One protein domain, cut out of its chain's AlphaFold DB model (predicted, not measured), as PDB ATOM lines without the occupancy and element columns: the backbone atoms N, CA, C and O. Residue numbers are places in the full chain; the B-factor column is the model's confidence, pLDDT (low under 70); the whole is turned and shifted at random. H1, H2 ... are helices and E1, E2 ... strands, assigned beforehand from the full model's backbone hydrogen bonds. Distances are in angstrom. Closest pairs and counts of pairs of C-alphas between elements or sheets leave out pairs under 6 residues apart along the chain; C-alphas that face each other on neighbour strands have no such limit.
ATOM      1  N   LYS A   2     186.077 -45.848  93.846       55.53
ATOM      2  CA  LYS A   2     184.619 -45.574  93.858       55.53
ATOM      3  C   LYS A   2     184.114 -44.711  95.038       55.53
ATOM      4  O   LYS A   2     183.239 -43.878  94.846       55.53
ATOM      5  N   PHE A   3     184.721 -44.820  96.223       53.00
ATOM      6  CA  PHE A   3     184.261 -44.112  97.434       53.00
ATOM      7  C   PHE A   3     184.443 -42.582  97.374       53.00
ATOM      8  O   PHE A   3     183.570 -41.824  97.784       53.00
ATOM      9  N   ARG A   4     185.552 -42.111  96.781       59.25
ATOM     10  CA  ARG A   4     185.822 -40.673  96.593       59.25
ATOM     11  C   ARG A   4     184.882 -40.021  95.573       59.25
ATOM     12  O   ARG A   4     184.646 -38.823  95.663       59.25
ATOM     13  N   SER A   5     184.367 -40.795  94.617       62.84
ATOM     14  CA  SER A   5     183.381 -40.313  93.644       62.84
ATOM     15  C   SER A   5     182.014 -40.135  94.295       62.84
ATOM     16  O   SER A   5     181.395 -39.098  94.111       62.84
ATOM     17  N   ILE A   6     181.583 -41.105  95.108       68.56
ATOM     18  CA  ILE A   6     180.290 -41.066  95.807       68.56
ATOM     19  C   ILE A   6     180.254 -39.904  96.812       68.56
ATOM     20  O   ILE A   6     179.296 -39.140  96.826       68.56
ATOM     21  N   LEU A   7     181.333 -39.697  97.577       70.06
ATOM     22  CA  LEU A   7     181.421 -38.602  98.549       70.06
ATOM     23  C   LEU A   7     181.322 -37.212  97.891       70.06
ATOM     24  O   LEU A   7     180.635 -36.335  98.409       70.06
ATOM     25  N   LYS A   8     181.963 -37.014  96.731       69.75
ATOM     26  CA  LYS A   8     181.878 -35.754  95.972       69.75
ATOM     27  C   LYS A   8     180.464 -35.492  95.452       69.75
ATOM     28  O   LYS A   8     179.998 -34.359  95.526       69.75
ATOM     29  N   THR A   9     179.775 -36.529  94.976       69.31
ATOM     30  CA  THR A   9     178.385 -36.411  94.520       69.31
ATOM     31  C   THR A   9     177.446 -36.071  95.679       69.31
ATOM     32  O   THR A   9     176.631 -35.166  95.539       69.31
ATOM     33  N   CYS A  10     177.595 -36.708  96.847       70.31
ATOM     34  CA  CYS A  10     176.778 -36.401  98.028       70.31
ATOM     35  C   CYS A  10     176.976 -34.961  98.525       70.31
ATOM     36  O   CYS A  10     175.992 -34.271  98.778       70.31
ATOM     37  N   ILE A  11     178.222 -34.481  98.607       72.75
ATOM     38  CA  ILE A  11     178.509 -33.092  99.006       72.75
ATOM     39  C   ILE A  11     177.909 -32.108  97.996       72.75
ATOM     40  O   ILE A  11     177.273 -31.141  98.398       72.75
ATOM     41  N   SER A  12     178.027 -32.378  96.692       69.50
ATOM     42  CA  SER A  12     177.433 -31.520  95.661       69.50
ATOM     43  C   SER A  12     175.906 -31.456  95.760       69.50
ATOM     44  O   SER A  12     175.341 -30.382  95.583       69.50
ATOM     45  N   VAL A  13     175.231 -32.569  96.059       72.12
ATOM     46  CA  VAL A  13     173.768 -32.598  96.231       72.12
ATOM     47  C   VAL A  13     173.344 -31.844  97.492       72.12
ATOM     48  O   VAL A  13     172.375 -31.092  97.437       72.12
ATOM     49  N   ILE A  14     174.084 -31.970  98.598       71.50
ATOM     50  CA  ILE A  14     173.816 -31.218  99.835       71.50
ATOM     51  C   ILE A  14     174.033 -29.717  99.609       71.50
ATOM     52  O   ILE A  14     173.164 -28.924  99.954       71.50
ATOM     53  N   CYS A  15     175.132 -29.315  98.965       64.25
ATOM     54  CA  CYS A  15     175.395 -27.909  98.656       64.25
ATOM     55  C   CYS A  15     174.340 -27.317  97.710       64.25
ATOM     56  O   CYS A  15     173.862 -26.211  97.954       64.25
ATOM     57  N   CYS A  16     173.918 -28.052  96.674       62.88
ATOM     58  CA  CYS A  16     172.832 -27.613  95.792       62.88
ATOM     59  C   CYS A  16     171.481 -27.553  96.522       62.88
ATOM     60  O   CYS A  16     170.712 -26.620  96.301       62.88
ATOM     61  N   GLY A  17     171.199 -28.511  97.413       59.41
ATOM     62  CA  GLY A  17     169.987 -28.530  98.234       59.41
ATOM     63  C   GLY A  17     169.923 -27.357  99.213       59.41
ATOM     64  O   GLY A  17     168.893 -26.696  99.300       59.41
ATOM     65  N   MET A  18     171.035 -27.034  99.878       58.44
ATOM     66  CA  MET A  18     171.134 -25.869 100.763       58.44
ATOM     67  C   MET A  18     170.924 -24.560  99.995       58.44
ATOM     68  O   MET A  18     170.134 -23.731 100.429       58.44
ATOM     69  N   PHE A  19     171.541 -24.404  98.818       55.97
ATOM     70  CA  PHE A  19     171.327 -23.224  97.976       55.97
ATOM     71  C   PHE A  19     169.864 -23.082  97.528       55.97
ATOM     72  O   PHE A  19     169.301 -21.995  97.616       55.97
ATOM     73  N   MET A  20     169.222 -24.170  97.091       53.34
ATOM     74  CA  MET A  20     167.819 -24.137  96.657       53.34
ATOM     75  C   MET A  20     166.857 -23.808  97.809       53.34
ATOM     76  O   MET A  20     165.936 -23.015  97.619       53.34
ATOM     77  N   LEU A  21     167.090 -24.343  99.014       52.72
ATOM     78  CA  LEU A  21     166.275 -24.044 100.198       52.72
ATOM     79  C   LEU A  21     166.434 -22.585 100.662       52.72
ATOM     80  O   LEU A  21     165.443 -21.946 101.013       52.72
ATOM     81  N   SER A  22     167.644 -22.021 100.583       50.88
ATOM     82  CA  SER A  22     167.887 -20.607 100.904       50.88
ATOM     83  C   SER A  22     167.173 -19.638  99.949       50.88
ATOM     84  O   SER A  22     166.712 -18.581 100.382       50.88
ATOM     85  N   PHE A  23     167.024 -19.986  98.665       51.53
ATOM     86  CA  PHE A  23     166.331 -19.132  97.688       51.53
ATOM     87  C   PHE A  23     164.803 -19.155  97.810       51.53
ATOM     88  O   PHE A  23     164.157 -18.146  97.522       51.53
ATOM     89  N   ILE A  24     164.217 -20.279  98.227       52.84
ATOM     90  CA  ILE A  24     162.761 -20.403  98.401       52.84
ATOM     91  C   ILE A  24     162.296 -19.577  99.609       52.84
ATOM     92  O   ILE A  24     161.308 -18.853  99.503       52.84
ATOM     93  N   GLY A  25     163.050 -19.599 100.715       49.94
ATOM     94  CA  GLY A  25     162.747 -18.797 101.907       49.94
ATOM     95  C   GLY A  25     162.823 -17.282 101.674       49.94
ATOM     96  O   GLY A  25     161.928 -16.555 102.094       49.94
ATOM     97  N   CYS A  26     163.831 -16.795 100.937       57.66
ATOM     98  CA  CYS A  26     163.988 -15.353 100.683       57.66
ATOM     99  C   CYS A  26     162.931 -14.784  99.719       57.66
ATOM    100  O   CYS A  26     162.523 -13.634  99.858       57.66
ATOM    101  N   ARG A  27     162.477 -15.566  98.727       58.84
ATOM    102  CA  ARG A  27     161.474 -15.099  97.749       58.84
ATOM    103  C   ARG A  27     160.083 -14.934  98.353       58.84
ATOM    104  O   ARG A  27     159.377 -14.010  97.957       58.84
ATOM    105  N   ASN A  28     159.696 -15.813  99.276       68.00
ATOM    106  CA  ASN A  28     158.408 -15.693  99.959       68.00
ATOM    107  C   ASN A  28     158.387 -14.470 100.879       68.00
ATOM    108  O   ASN A  28     157.429 -13.706 100.824       68.00
ATOM    109  N   TYR A  29     159.484 -14.214 101.596       73.12
ATOM    110  CA  TYR A  29     159.612 -13.036 102.451       73.12
ATOM    111  C   TYR A  29     159.438 -11.712 101.689       73.12
ATOM    112  O   TYR A  29     158.625 -10.882 102.081       73.12
ATOM    113  N   GLU A  30     160.148 -11.510 100.573       80.44
ATOM    114  CA  GLU A  30     160.041 -10.257  99.802       80.44
ATOM    115  C   GLU A  30     158.635 -10.039  99.224       80.44
ATOM    116  O   GLU A  30     158.160  -8.906  99.121       80.44
ATOM    117  N   LYS A  31     157.944 -11.128  98.864       83.62
ATOM    118  CA  LYS A  31     156.554 -11.061  98.414       83.62
ATOM    119  C   LYS A  31     155.633 -10.613  99.555       83.62
ATOM    120  O   LYS A  31     154.899  -9.648  99.366       83.62
ATOM    121  N   GLU A  32     155.704 -11.281 100.704       83.94
ATOM    122  CA  GLU A  32     154.878 -10.994 101.888       83.94
ATOM    123  C   GLU A  32     155.124  -9.577 102.408       83.94
ATOM    124  O   GLU A  32     154.190  -8.832 102.695       83.94
ATOM    125  N   LYS A  33     156.392  -9.157 102.438       87.44
ATOM    126  CA  LYS A  33     156.797  -7.804 102.818       87.44
ATOM    127  C   LYS A  33     156.140  -6.760 101.924       87.44
ATOM    128  O   LYS A  33     155.588  -5.780 102.417       87.44
ATOM    129  N   ARG A  34     156.195  -6.965 100.608       88.88
ATOM    130  CA  ARG A  34     155.578  -6.056  99.641       88.88
ATOM    131  C   ARG A  34     154.059  -6.011  99.801       88.88
ATOM    132  O   ARG A  34     153.508  -4.920  99.767       88.88
ATOM    133  N   GLU A  35     153.406  -7.154  99.993       89.75
ATOM    134  CA  GLU A  35     151.950  -7.233 100.183       89.75
ATOM    135  C   GLU A  35     151.501  -6.515 101.463       89.75
ATOM    136  O   GLU A  35     150.541  -5.747 101.425       89.75
ATOM    137  N   ALA A  36     152.235  -6.668 102.568       90.38
ATOM    138  CA  ALA A  36     151.952  -5.955 103.811       90.38
ATOM    139  C   ALA A  36     152.182  -4.436 103.687       90.38
ATOM    140  O   ALA A  36     151.370  -3.648 104.168       90.38
ATOM    141  N   LEU A  37     153.256  -4.005 103.015       93.44
ATOM    142  CA  LEU A  37     153.498  -2.580 102.750       93.44
ATOM    143  C   LEU A  37     152.426  -1.974 101.839       93.44
ATOM    144  O   LEU A  37     151.980  -0.855 102.082       93.44
ATOM    145  N   GLU A  38     151.998  -2.705 100.809       93.38
ATOM    146  CA  GLU A  38     150.923  -2.286  99.911       93.38
ATOM    147  C   GLU A  38     149.590  -2.188 100.660       93.38
ATOM    148  O   GLU A  38     148.888  -1.188 100.521       93.38
ATOM    149  N   TYR A  39     149.272  -3.163 101.516       93.06
ATOM    150  CA  TYR A  39     148.124  -3.099 102.419       93.06
ATOM    151  C   TYR A  39     148.145  -1.829 103.279       93.06
ATOM    152  O   TYR A  39     147.173  -1.072 103.273       93.06
ATOM    153  N   LEU A  40     149.252  -1.566 103.981       94.12
ATOM    154  CA  LEU A  40     149.365  -0.411 104.872       94.12
ATOM    155  C   LEU A  40     149.292   0.912 104.106       94.12
ATOM    156  O   LEU A  40     148.573   1.820 104.516       94.12
ATOM    157  N   SER A  41     149.986   1.018 102.972       94.31
ATOM    158  CA  SER A  41     149.978   2.227 102.146       94.31
ATOM    159  C   SER A  41     148.599   2.490 101.536       94.31
ATOM    160  O   SER A  41     148.106   3.613 101.607       94.31
ATOM    161  N   ASN A  42     147.911   1.457 101.042       93.69
ATOM    162  CA  ASN A  42     146.543   1.585 100.534       93.69
ATOM    163  C   ASN A  42     145.546   1.951 101.643       93.69
ATOM    164  O   ASN A  42     144.648   2.763 101.419       93.69
ATOM    165  N   LYS A  43     145.696   1.373 102.841       93.25
ATOM    166  CA  LYS A  43     144.807   1.645 103.976       93.25
ATOM    167  C   LYS A  43     145.033   3.049 104.530       93.25
ATOM    168  O   LYS A  43     144.079   3.809 104.692       93.25
ATOM    169  N   TYR A  44     146.274   3.441 104.796       92.75
ATOM    170  CA  TYR A  44     146.578   4.670 105.533       92.75
ATOM    171  C   TYR A  44     146.935   5.860 104.642       92.75
ATOM    172  O   TYR A  44     146.574   6.982 104.993       92.75
ATOM    173  N   GLY A  45     147.489   5.629 103.450       92.75
ATOM    174  CA  GLY A  45     148.009   6.679 102.568       92.75
ATOM    175  C   GLY A  45     149.412   7.159 102.955       92.75
ATOM    176  O   GLY A  45     149.839   8.218 102.504       92.75
ATOM    177  N   GLU A  46     150.110   6.397 103.797       93.69
ATOM    178  CA  GLU A  46     151.432   6.705 104.353       93.69
ATOM    179  C   GLU A  46     152.493   5.709 103.844       93.69
ATOM    180  O   GLU A  46     152.172   4.664 103.262       93.69
ATOM    181  N   GLU A  47     153.772   6.031 104.058       94.94
ATOM    182  CA  GLU A  47     154.884   5.111 103.804       94.94
ATOM    183  C   GLU A  47     155.330   4.417 105.091       94.94
ATOM    184  O   GLU A  47     155.541   5.057 106.122       94.94
ATOM    185  N   PHE A  48     155.563   3.109 104.997       95.25
ATOM    186  CA  PHE A  48     155.916   2.264 106.133       95.25
ATOM    187  C   PHE A  48     157.209   1.489 105.892       95.25
ATOM    188  O   PHE A  48     157.657   1.295 104.757       95.25
ATOM    189  N   GLU A  49     157.782   1.011 106.986       93.25
ATOM    190  CA  GLU A  49     158.863   0.036 107.026       93.25
ATOM    191  C   GLU A  49     158.456  -1.148 107.908       93.25
ATOM    192  O   GLU A  49     157.546  -1.040 108.729       93.25
ATOM    193  N   LEU A  50     159.107  -2.294 107.699       89.81
ATOM    194  CA  LEU A  50     158.826  -3.552 108.392       89.81
ATOM    195  C   LEU A  50     160.106  -4.099 109.034       89.81
ATOM    196  O   LEU A  50     161.164  -4.084 108.398       89.81
ATOM    197  N   GLU A  51     159.995  -4.624 110.256       79.31
ATOM    198  CA  GLU A  51     161.082  -5.325 110.949       79.31
ATOM    199  C   GLU A  51     161.079  -6.822 110.663       79.31
ATOM    200  O   GLU A  51     160.062  -7.490 110.828       79.31
ATOM    201  N   GLY A  52     162.266  -7.373 110.404       64.31
ATOM    202  CA  GLY A  52     162.499  -8.813 110.494       64.31
ATOM    203  C   GLY A  52     161.780  -9.651 109.437       64.31
ATOM    204  O   GLY A  52     161.259  -9.135 108.449       64.31
ATOM    205  N   ASN A  53     161.823 -10.972 109.635       65.44
ATOM    206  CA  ASN A  53     161.069 -11.951 108.854       65.44
ATOM    207  C   ASN A  53     159.684 -12.139 109.474       65.44
ATOM    208  O   ASN A  53     159.570 -12.139 110.700       65.44
ATOM    209  N   PHE A  54     158.675 -12.393 108.640       70.00
ATOM    210  CA  PHE A  54     157.371 -12.849 109.111       70.00
ATOM    211  C   PHE A  54     157.548 -14.108 109.957       70.00
ATOM    212  O   PHE A  54     158.062 -15.125 109.478       70.00
ATOM    213  N   GLN A  55     157.166 -14.032 111.228       64.25
ATOM    214  CA  GLN A  55     157.198 -15.192 112.106       64.25
ATOM    215  C   GLN A  55     155.907 -15.970 111.897       64.25
ATOM    216  O   GLN A  55     154.819 -15.410 112.019       64.25
ATOM    217  N   SER A  56     156.025 -17.254 111.554       63.06
ATOM    218  CA  SER A  56     154.870 -18.145 111.552       63.06
ATOM    219  C   SER A  56     154.381 -18.309 112.980       63.06
ATOM    220  O   SER A  56     155.102 -18.845 113.825       63.06
ATOM    221  N   VAL A  57     153.157 -17.871 113.238       59.91
ATOM    222  CA  VAL A  57     152.519 -18.083 114.530       59.91
ATOM    223  C   VAL A  57     151.753 -19.394 114.413       59.91
ATOM    224  O   VAL A  57     150.669 -19.458 113.845       59.91
ATOM    225  N   TYR A  58     152.340 -20.487 114.899       46.78
ATOM    226  CA  TYR A  58     151.557 -21.704 115.101       46.78
ATOM    227  C   TYR A  58     150.614 -21.449 116.267       46.78
ATOM    228  O   TYR A  58     151.038 -21.443 117.421       46.78
ATOM    229  N   GLY A  59     149.343 -21.225 115.962       47.59
ATOM    230  CA  GLY A  59     148.302 -21.193 116.970       47.59
ATOM    231  C   GLY A  59     147.178 -22.162 116.633       47.59
ATOM    232  O   GLY A  59     146.986 -22.537 115.480       47.59
ATOM    233  N   ASP A  60     146.544 -22.605 117.713       46.47
ATOM    234  CA  ASP A  60     145.670 -23.763 117.904       46.47
ATOM    235  C   ASP A  60     144.701 -24.096 116.754       46.47
ATOM    236  O   ASP A  60     144.310 -23.223 115.980       46.47
ATOM    237  N   GLU A  61     144.254 -25.359 116.707       44.66
ATOM    238  CA  GLU A  61     143.448 -26.047 115.665       44.66
ATOM    239  C   GLU A  61     142.121 -25.360 115.234       44.66
ATOM    240  O   GLU A  61     141.346 -25.908 114.449       44.66
ATOM    241  N   PHE A  62     141.843 -24.147 115.713       49.56
ATOM    242  CA  PHE A  62     140.595 -23.404 115.568       49.56
ATOM    243  C   PHE A  62     140.646 -22.214 114.590       49.56
ATOM    244  O   PHE A  62     139.712 -21.417 114.593       49.56
ATOM    245  N   TYR A  63     141.683 -22.068 113.752       49.06
ATOM    246  CA  TYR A  63     141.776 -21.020 112.707       49.06
ATOM    247  C   TYR A  63     141.708 -19.562 113.214       49.06
ATOM    248  O   TYR A  63     141.433 -18.641 112.450       49.06
ATOM    249  N   GLN A  64     141.967 -19.321 114.502       53.97
ATOM    250  CA  GLN A  64     141.917 -17.978 115.105       53.97
ATOM    251  C   GLN A  64     143.290 -17.324 115.279       53.97
ATOM    252  O   GLN A  64     143.384 -16.248 115.866       53.97
ATOM    253  N   SER A  65     144.347 -17.968 114.793       57.28
ATOM    254  CA  SER A  65     145.715 -17.470 114.925       57.28
ATOM    255  C   SER A  65     146.221 -16.970 113.576       57.28
ATOM    256  O   SER A  65     145.886 -17.579 112.554       57.28
ATOM    257  N   PRO A  66     146.991 -15.873 113.546       63.75
ATOM    258  CA  PRO A  66     147.565 -15.390 112.301       63.75
ATOM    259  C   PRO A  66     148.480 -16.463 111.705       63.75
ATOM    260  O   PRO A  66     149.195 -17.151 112.425       63.75
ATOM    261  N   GLU A  67     148.495 -16.598 110.382       71.31
ATOM    262  CA  GLU A  67     149.485 -17.444 109.709       71.31
ATOM    263  C   GLU A  67     150.888 -16.872 109.940       71.31
ATOM    264  O   GLU A  67     151.867 -17.611 110.089       71.31
ATOM    265  N   LYS A  68     150.979 -15.535 109.950       79.50
ATOM    266  CA  LYS A  68     152.226 -14.776 110.021       79.50
ATOM    267  C   LYS A  68     152.033 -13.447 110.740       79.50
ATOM    268  O   LYS A  68     151.034 -12.768 110.512       79.50
ATOM    269  N   GLU A  69     153.033 -13.033 111.511       85.44
ATOM    270  CA  GLU A  69     153.102 -11.695 112.105       85.44
ATOM    271  C   GLU A  69     154.425 -10.987 111.784       85.44
ATOM    272  O   GLU A  69     155.464 -11.623 111.596       85.44
ATOM    273  N   THR A  70     154.388  -9.655 111.736       87.62
ATOM    274  CA  THR A  70     155.568  -8.792 111.599       87.62
ATOM    275  C   THR A  70     155.386  -7.495 112.385       87.62
ATOM    276  O   THR A  70     154.264  -7.103 112.720       87.62
ATOM    277  N   LYS A  71     156.491  -6.798 112.662       89.94
ATOM    278  CA  LYS A  71     156.464  -5.422 113.171       89.94
ATOM    279  C   LYS A  71     156.594  -4.420 112.032       89.94
ATOM    280  O   LYS A  71     157.236  -4.712 111.024       89.94
ATOM    281  N   ALA A  72     155.974  -3.263 112.205       90.88
ATOM    282  CA  ALA A  72     155.920  -2.177 111.242       90.88
ATOM    283  C   ALA A  72     156.038  -0.821 111.947       90.88
ATOM    284  O   ALA A  72     155.681  -0.712 113.119       90.88
ATOM    285  N   TRP A  73     156.493   0.208 111.239       93.06
ATOM    286  CA  TRP A  73     156.426   1.605 111.685       93.06
ATOM    287  C   TRP A  73     156.253   2.543 110.486       93.06
ATOM    288  O   TRP A  73     156.707   2.218 109.382       93.06
ATOM    289  N   PRO A  74     155.599   3.701 110.661       92.88
ATOM    290  CA  PRO A  74     155.563   4.729 109.631       92.88
ATOM    291  C   PRO A  74     156.944   5.396 109.519       92.88
ATOM    292  O   PRO A  74     157.643   5.597 110.518       92.88
ATOM    293  N   LYS A  75     157.372   5.730 108.298       92.19
ATOM    294  CA  LYS A  75     158.721   6.283 108.059       92.19
ATOM    295  C   LYS A  75     158.953   7.643 108.711       92.19
ATOM    296  O   LYS A  75     160.084   7.972 109.060       92.19
ATOM    297  N   ASP A  76     157.903   8.440 108.840       90.38
ATOM    298  CA  ASP A  76     157.952   9.757 109.473       90.38
ATOM    299  C   ASP A  76     157.989   9.677 111.011       90.38
ATOM    300  O   ASP A  76     158.365  10.649 111.668       90.38
ATOM    301  N   ASN A  77     157.658   8.517 111.594       85.31
ATOM    302  CA  ASN A  77     157.674   8.289 113.032       85.31
ATOM    303  C   ASN A  77     158.141   6.865 113.396       85.31
ATOM    304  O   ASN A  77     157.337   6.024 113.817       85.31
ATOM    305  N   PRO A  78     159.459   6.592 113.328       83.81
ATOM    306  CA  PRO A  78     160.015   5.256 113.558       83.81
ATOM    307  C   PRO A  78     159.841   4.741 114.996       83.81
ATOM    308  O   PRO A  78     160.028   3.558 115.260       83.81
ATOM    309  N   ASN A  79     159.445   5.601 115.938       76.25
ATOM    310  CA  ASN A  79     159.169   5.202 117.320       76.25
ATOM    311  C   ASN A  79     157.792   4.535 117.485       76.25
ATOM    312  O   ASN A  79     157.487   4.001 118.554       76.25
ATOM    313  N   LYS A  80     156.935   4.581 116.458       82.12
ATOM    314  CA  LYS A  80     155.585   4.013 116.485       82.12
ATOM    315  C   LYS A  80     155.573   2.622 115.878       82.12
ATOM    316  O   LYS A  80     155.078   2.408 114.778       82.12
ATOM    317  N   VAL A  81     156.117   1.678 116.641       85.38
ATOM    318  CA  VAL A  81     156.148   0.267 116.257       85.38
ATOM    319  C   VAL A  81     154.798  -0.390 116.537       85.38
ATOM    320  O   VAL A  81     154.282  -0.333 117.655       85.38
ATOM    321  N   PHE A  82     154.247  -1.046 115.525       86.50
ATOM    322  CA  PHE A  82     152.961  -1.728 115.563       86.50
ATOM    323  C   PHE A  82     153.072  -3.121 114.917       86.50
ATOM    324  O   PHE A  82     154.062  -3.443 114.264       86.50
ATOM    325  N   THR A  83     152.105  -3.996 115.171       88.81
ATOM    326  CA  THR A  83     152.023  -5.353 114.619       88.81
ATOM    327  C   THR A  83     151.141  -5.358 113.377       88.81
ATOM    328  O   THR A  83     150.059  -4.768 113.382       88.81
ATOM    329  N   VAL A  84     151.572  -6.098 112.357       89.31
ATOM    330  CA  VAL A  84     150.744  -6.518 111.226       89.31
ATOM    331  C   VAL A  84     150.665  -8.034 111.230       89.31
ATOM    332  O   VAL A  84     151.683  -8.716 111.337       89.31
ATOM    333  N   GLU A  85     149.455  -8.551 111.094       88.00
ATOM    334  CA  GLU A  85     149.153  -9.971 111.050       88.00
ATOM    335  C   GLU A  85     148.488 -10.343 109.727       88.00
ATOM    336  O   GLU A  85     147.644  -9.606 109.213       88.00
ATOM    337  N   ILE A  86     148.859 -11.508 109.197       84.81
ATOM    338  CA  ILE A  86     148.296 -12.097 107.982       84.81
ATOM    339  C   ILE A  86     147.466 -13.314 108.380       84.81
ATOM    340  O   ILE A  86     147.972 -14.236 109.019       84.81
ATOM    341  N   TYR A  87     146.203 -13.327 107.972       80.81
ATOM    342  CA  TYR A  87     145.253 -14.410 108.191       80.81
ATOM    343  C   TYR A  87     144.947 -15.125 106.864       80.81
ATOM    344  O   TYR A  87     144.788 -14.446 105.846       80.81
ATOM    345  N   PRO A  88     144.792 -16.464 106.860       70.31
ATOM    346  CA  PRO A  88     144.554 -17.230 105.632       70.31
ATOM    347  C   PRO A  88     143.302 -16.810 104.847       70.31
ATOM    348  O   PRO A  88     143.301 -16.867 103.619       70.31
ATOM    349  N   GLU A  89     142.240 -16.390 105.544       70.88
ATOM    350  CA  GLU A  89     140.933 -16.082 104.938       70.88
ATOM    351  C   GLU A  89     140.540 -14.598 105.038       70.88
ATOM    352  O   GLU A  89     139.820 -14.095 104.180       70.88
ATOM    353  N   ASP A  90     141.061 -13.878 106.036       69.25
ATOM    354  CA  ASP A  90     140.648 -12.501 106.358       69.25
ATOM    355  C   ASP A  90     141.649 -11.425 105.901       69.25
ATOM    356  O   ASP A  90     141.458 -10.233 106.160       69.25
TER     357      ASP A  90
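AT A GLANCE: This is residues 2 to 90 of the 253 residues of an uncharacterized protein of Clostridium sp. (UniProt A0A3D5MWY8). What is the main picture? One long straight helix, H1, packs with residues 25 to 44 on one face of a small, strongly twisted sheet, while its residues 2 to 24 stick out as a free arm. How is it built? The 89 printed residues hold H1, E1, E2 and E3 in that order, of mixed class, in two layers, a helix on one face of a sheet; the sheet, E1 - E2 - E3, is a meander, each strand the antiparallel neighbour of the one before. How large is it? It is extended, with a radius of gyration of the C-alphas of 19.3 A and spans of 64 by 35 by 21 A.

IN THESE COORDINATES: Where is the helix? H1, residues 2 to 44, runs 64.1 A from C-alpha 2 at (184.619, -45.574, 93.858). Where are the strands? E1 is residues 48 to 56, 21.1 A, and bends by 68 degrees at residue 52. E2 is residues 68 to 74, 19.8 A, and E3 is residues 82 to 87, 16.6 A, ending at C-alpha 87 (145.253, -14.410, 108.191).

HOW THE PARTS SIT: How does H1 meet the sheet? It is on it at a height of 11.2 A, over E1 and E2 and only just not over E3, where 2 C-alphas fall; it runs slantwise to the strands, at 51 degrees to E2 on the local plane. H1 touches E1, closest at the C-alphas of Leu 37 and Phe 48, 6.4 A. What do the backbones show? Hairpin E1 and E2 has N 49 and O 73 within hydrogen-bond range at 2.9 A, and hairpin E2 and E3 has N 72 and O 82 at 2.8 A. In H1 every O i to N i+4 pair is within range.

THE WHOLE: Which links are long? The link E1 to E2, 11 residues, is long; the printed part has no cut. Where is confidence low? 37 residues are under 70, among them residues 15 to 28 and 55 to 66.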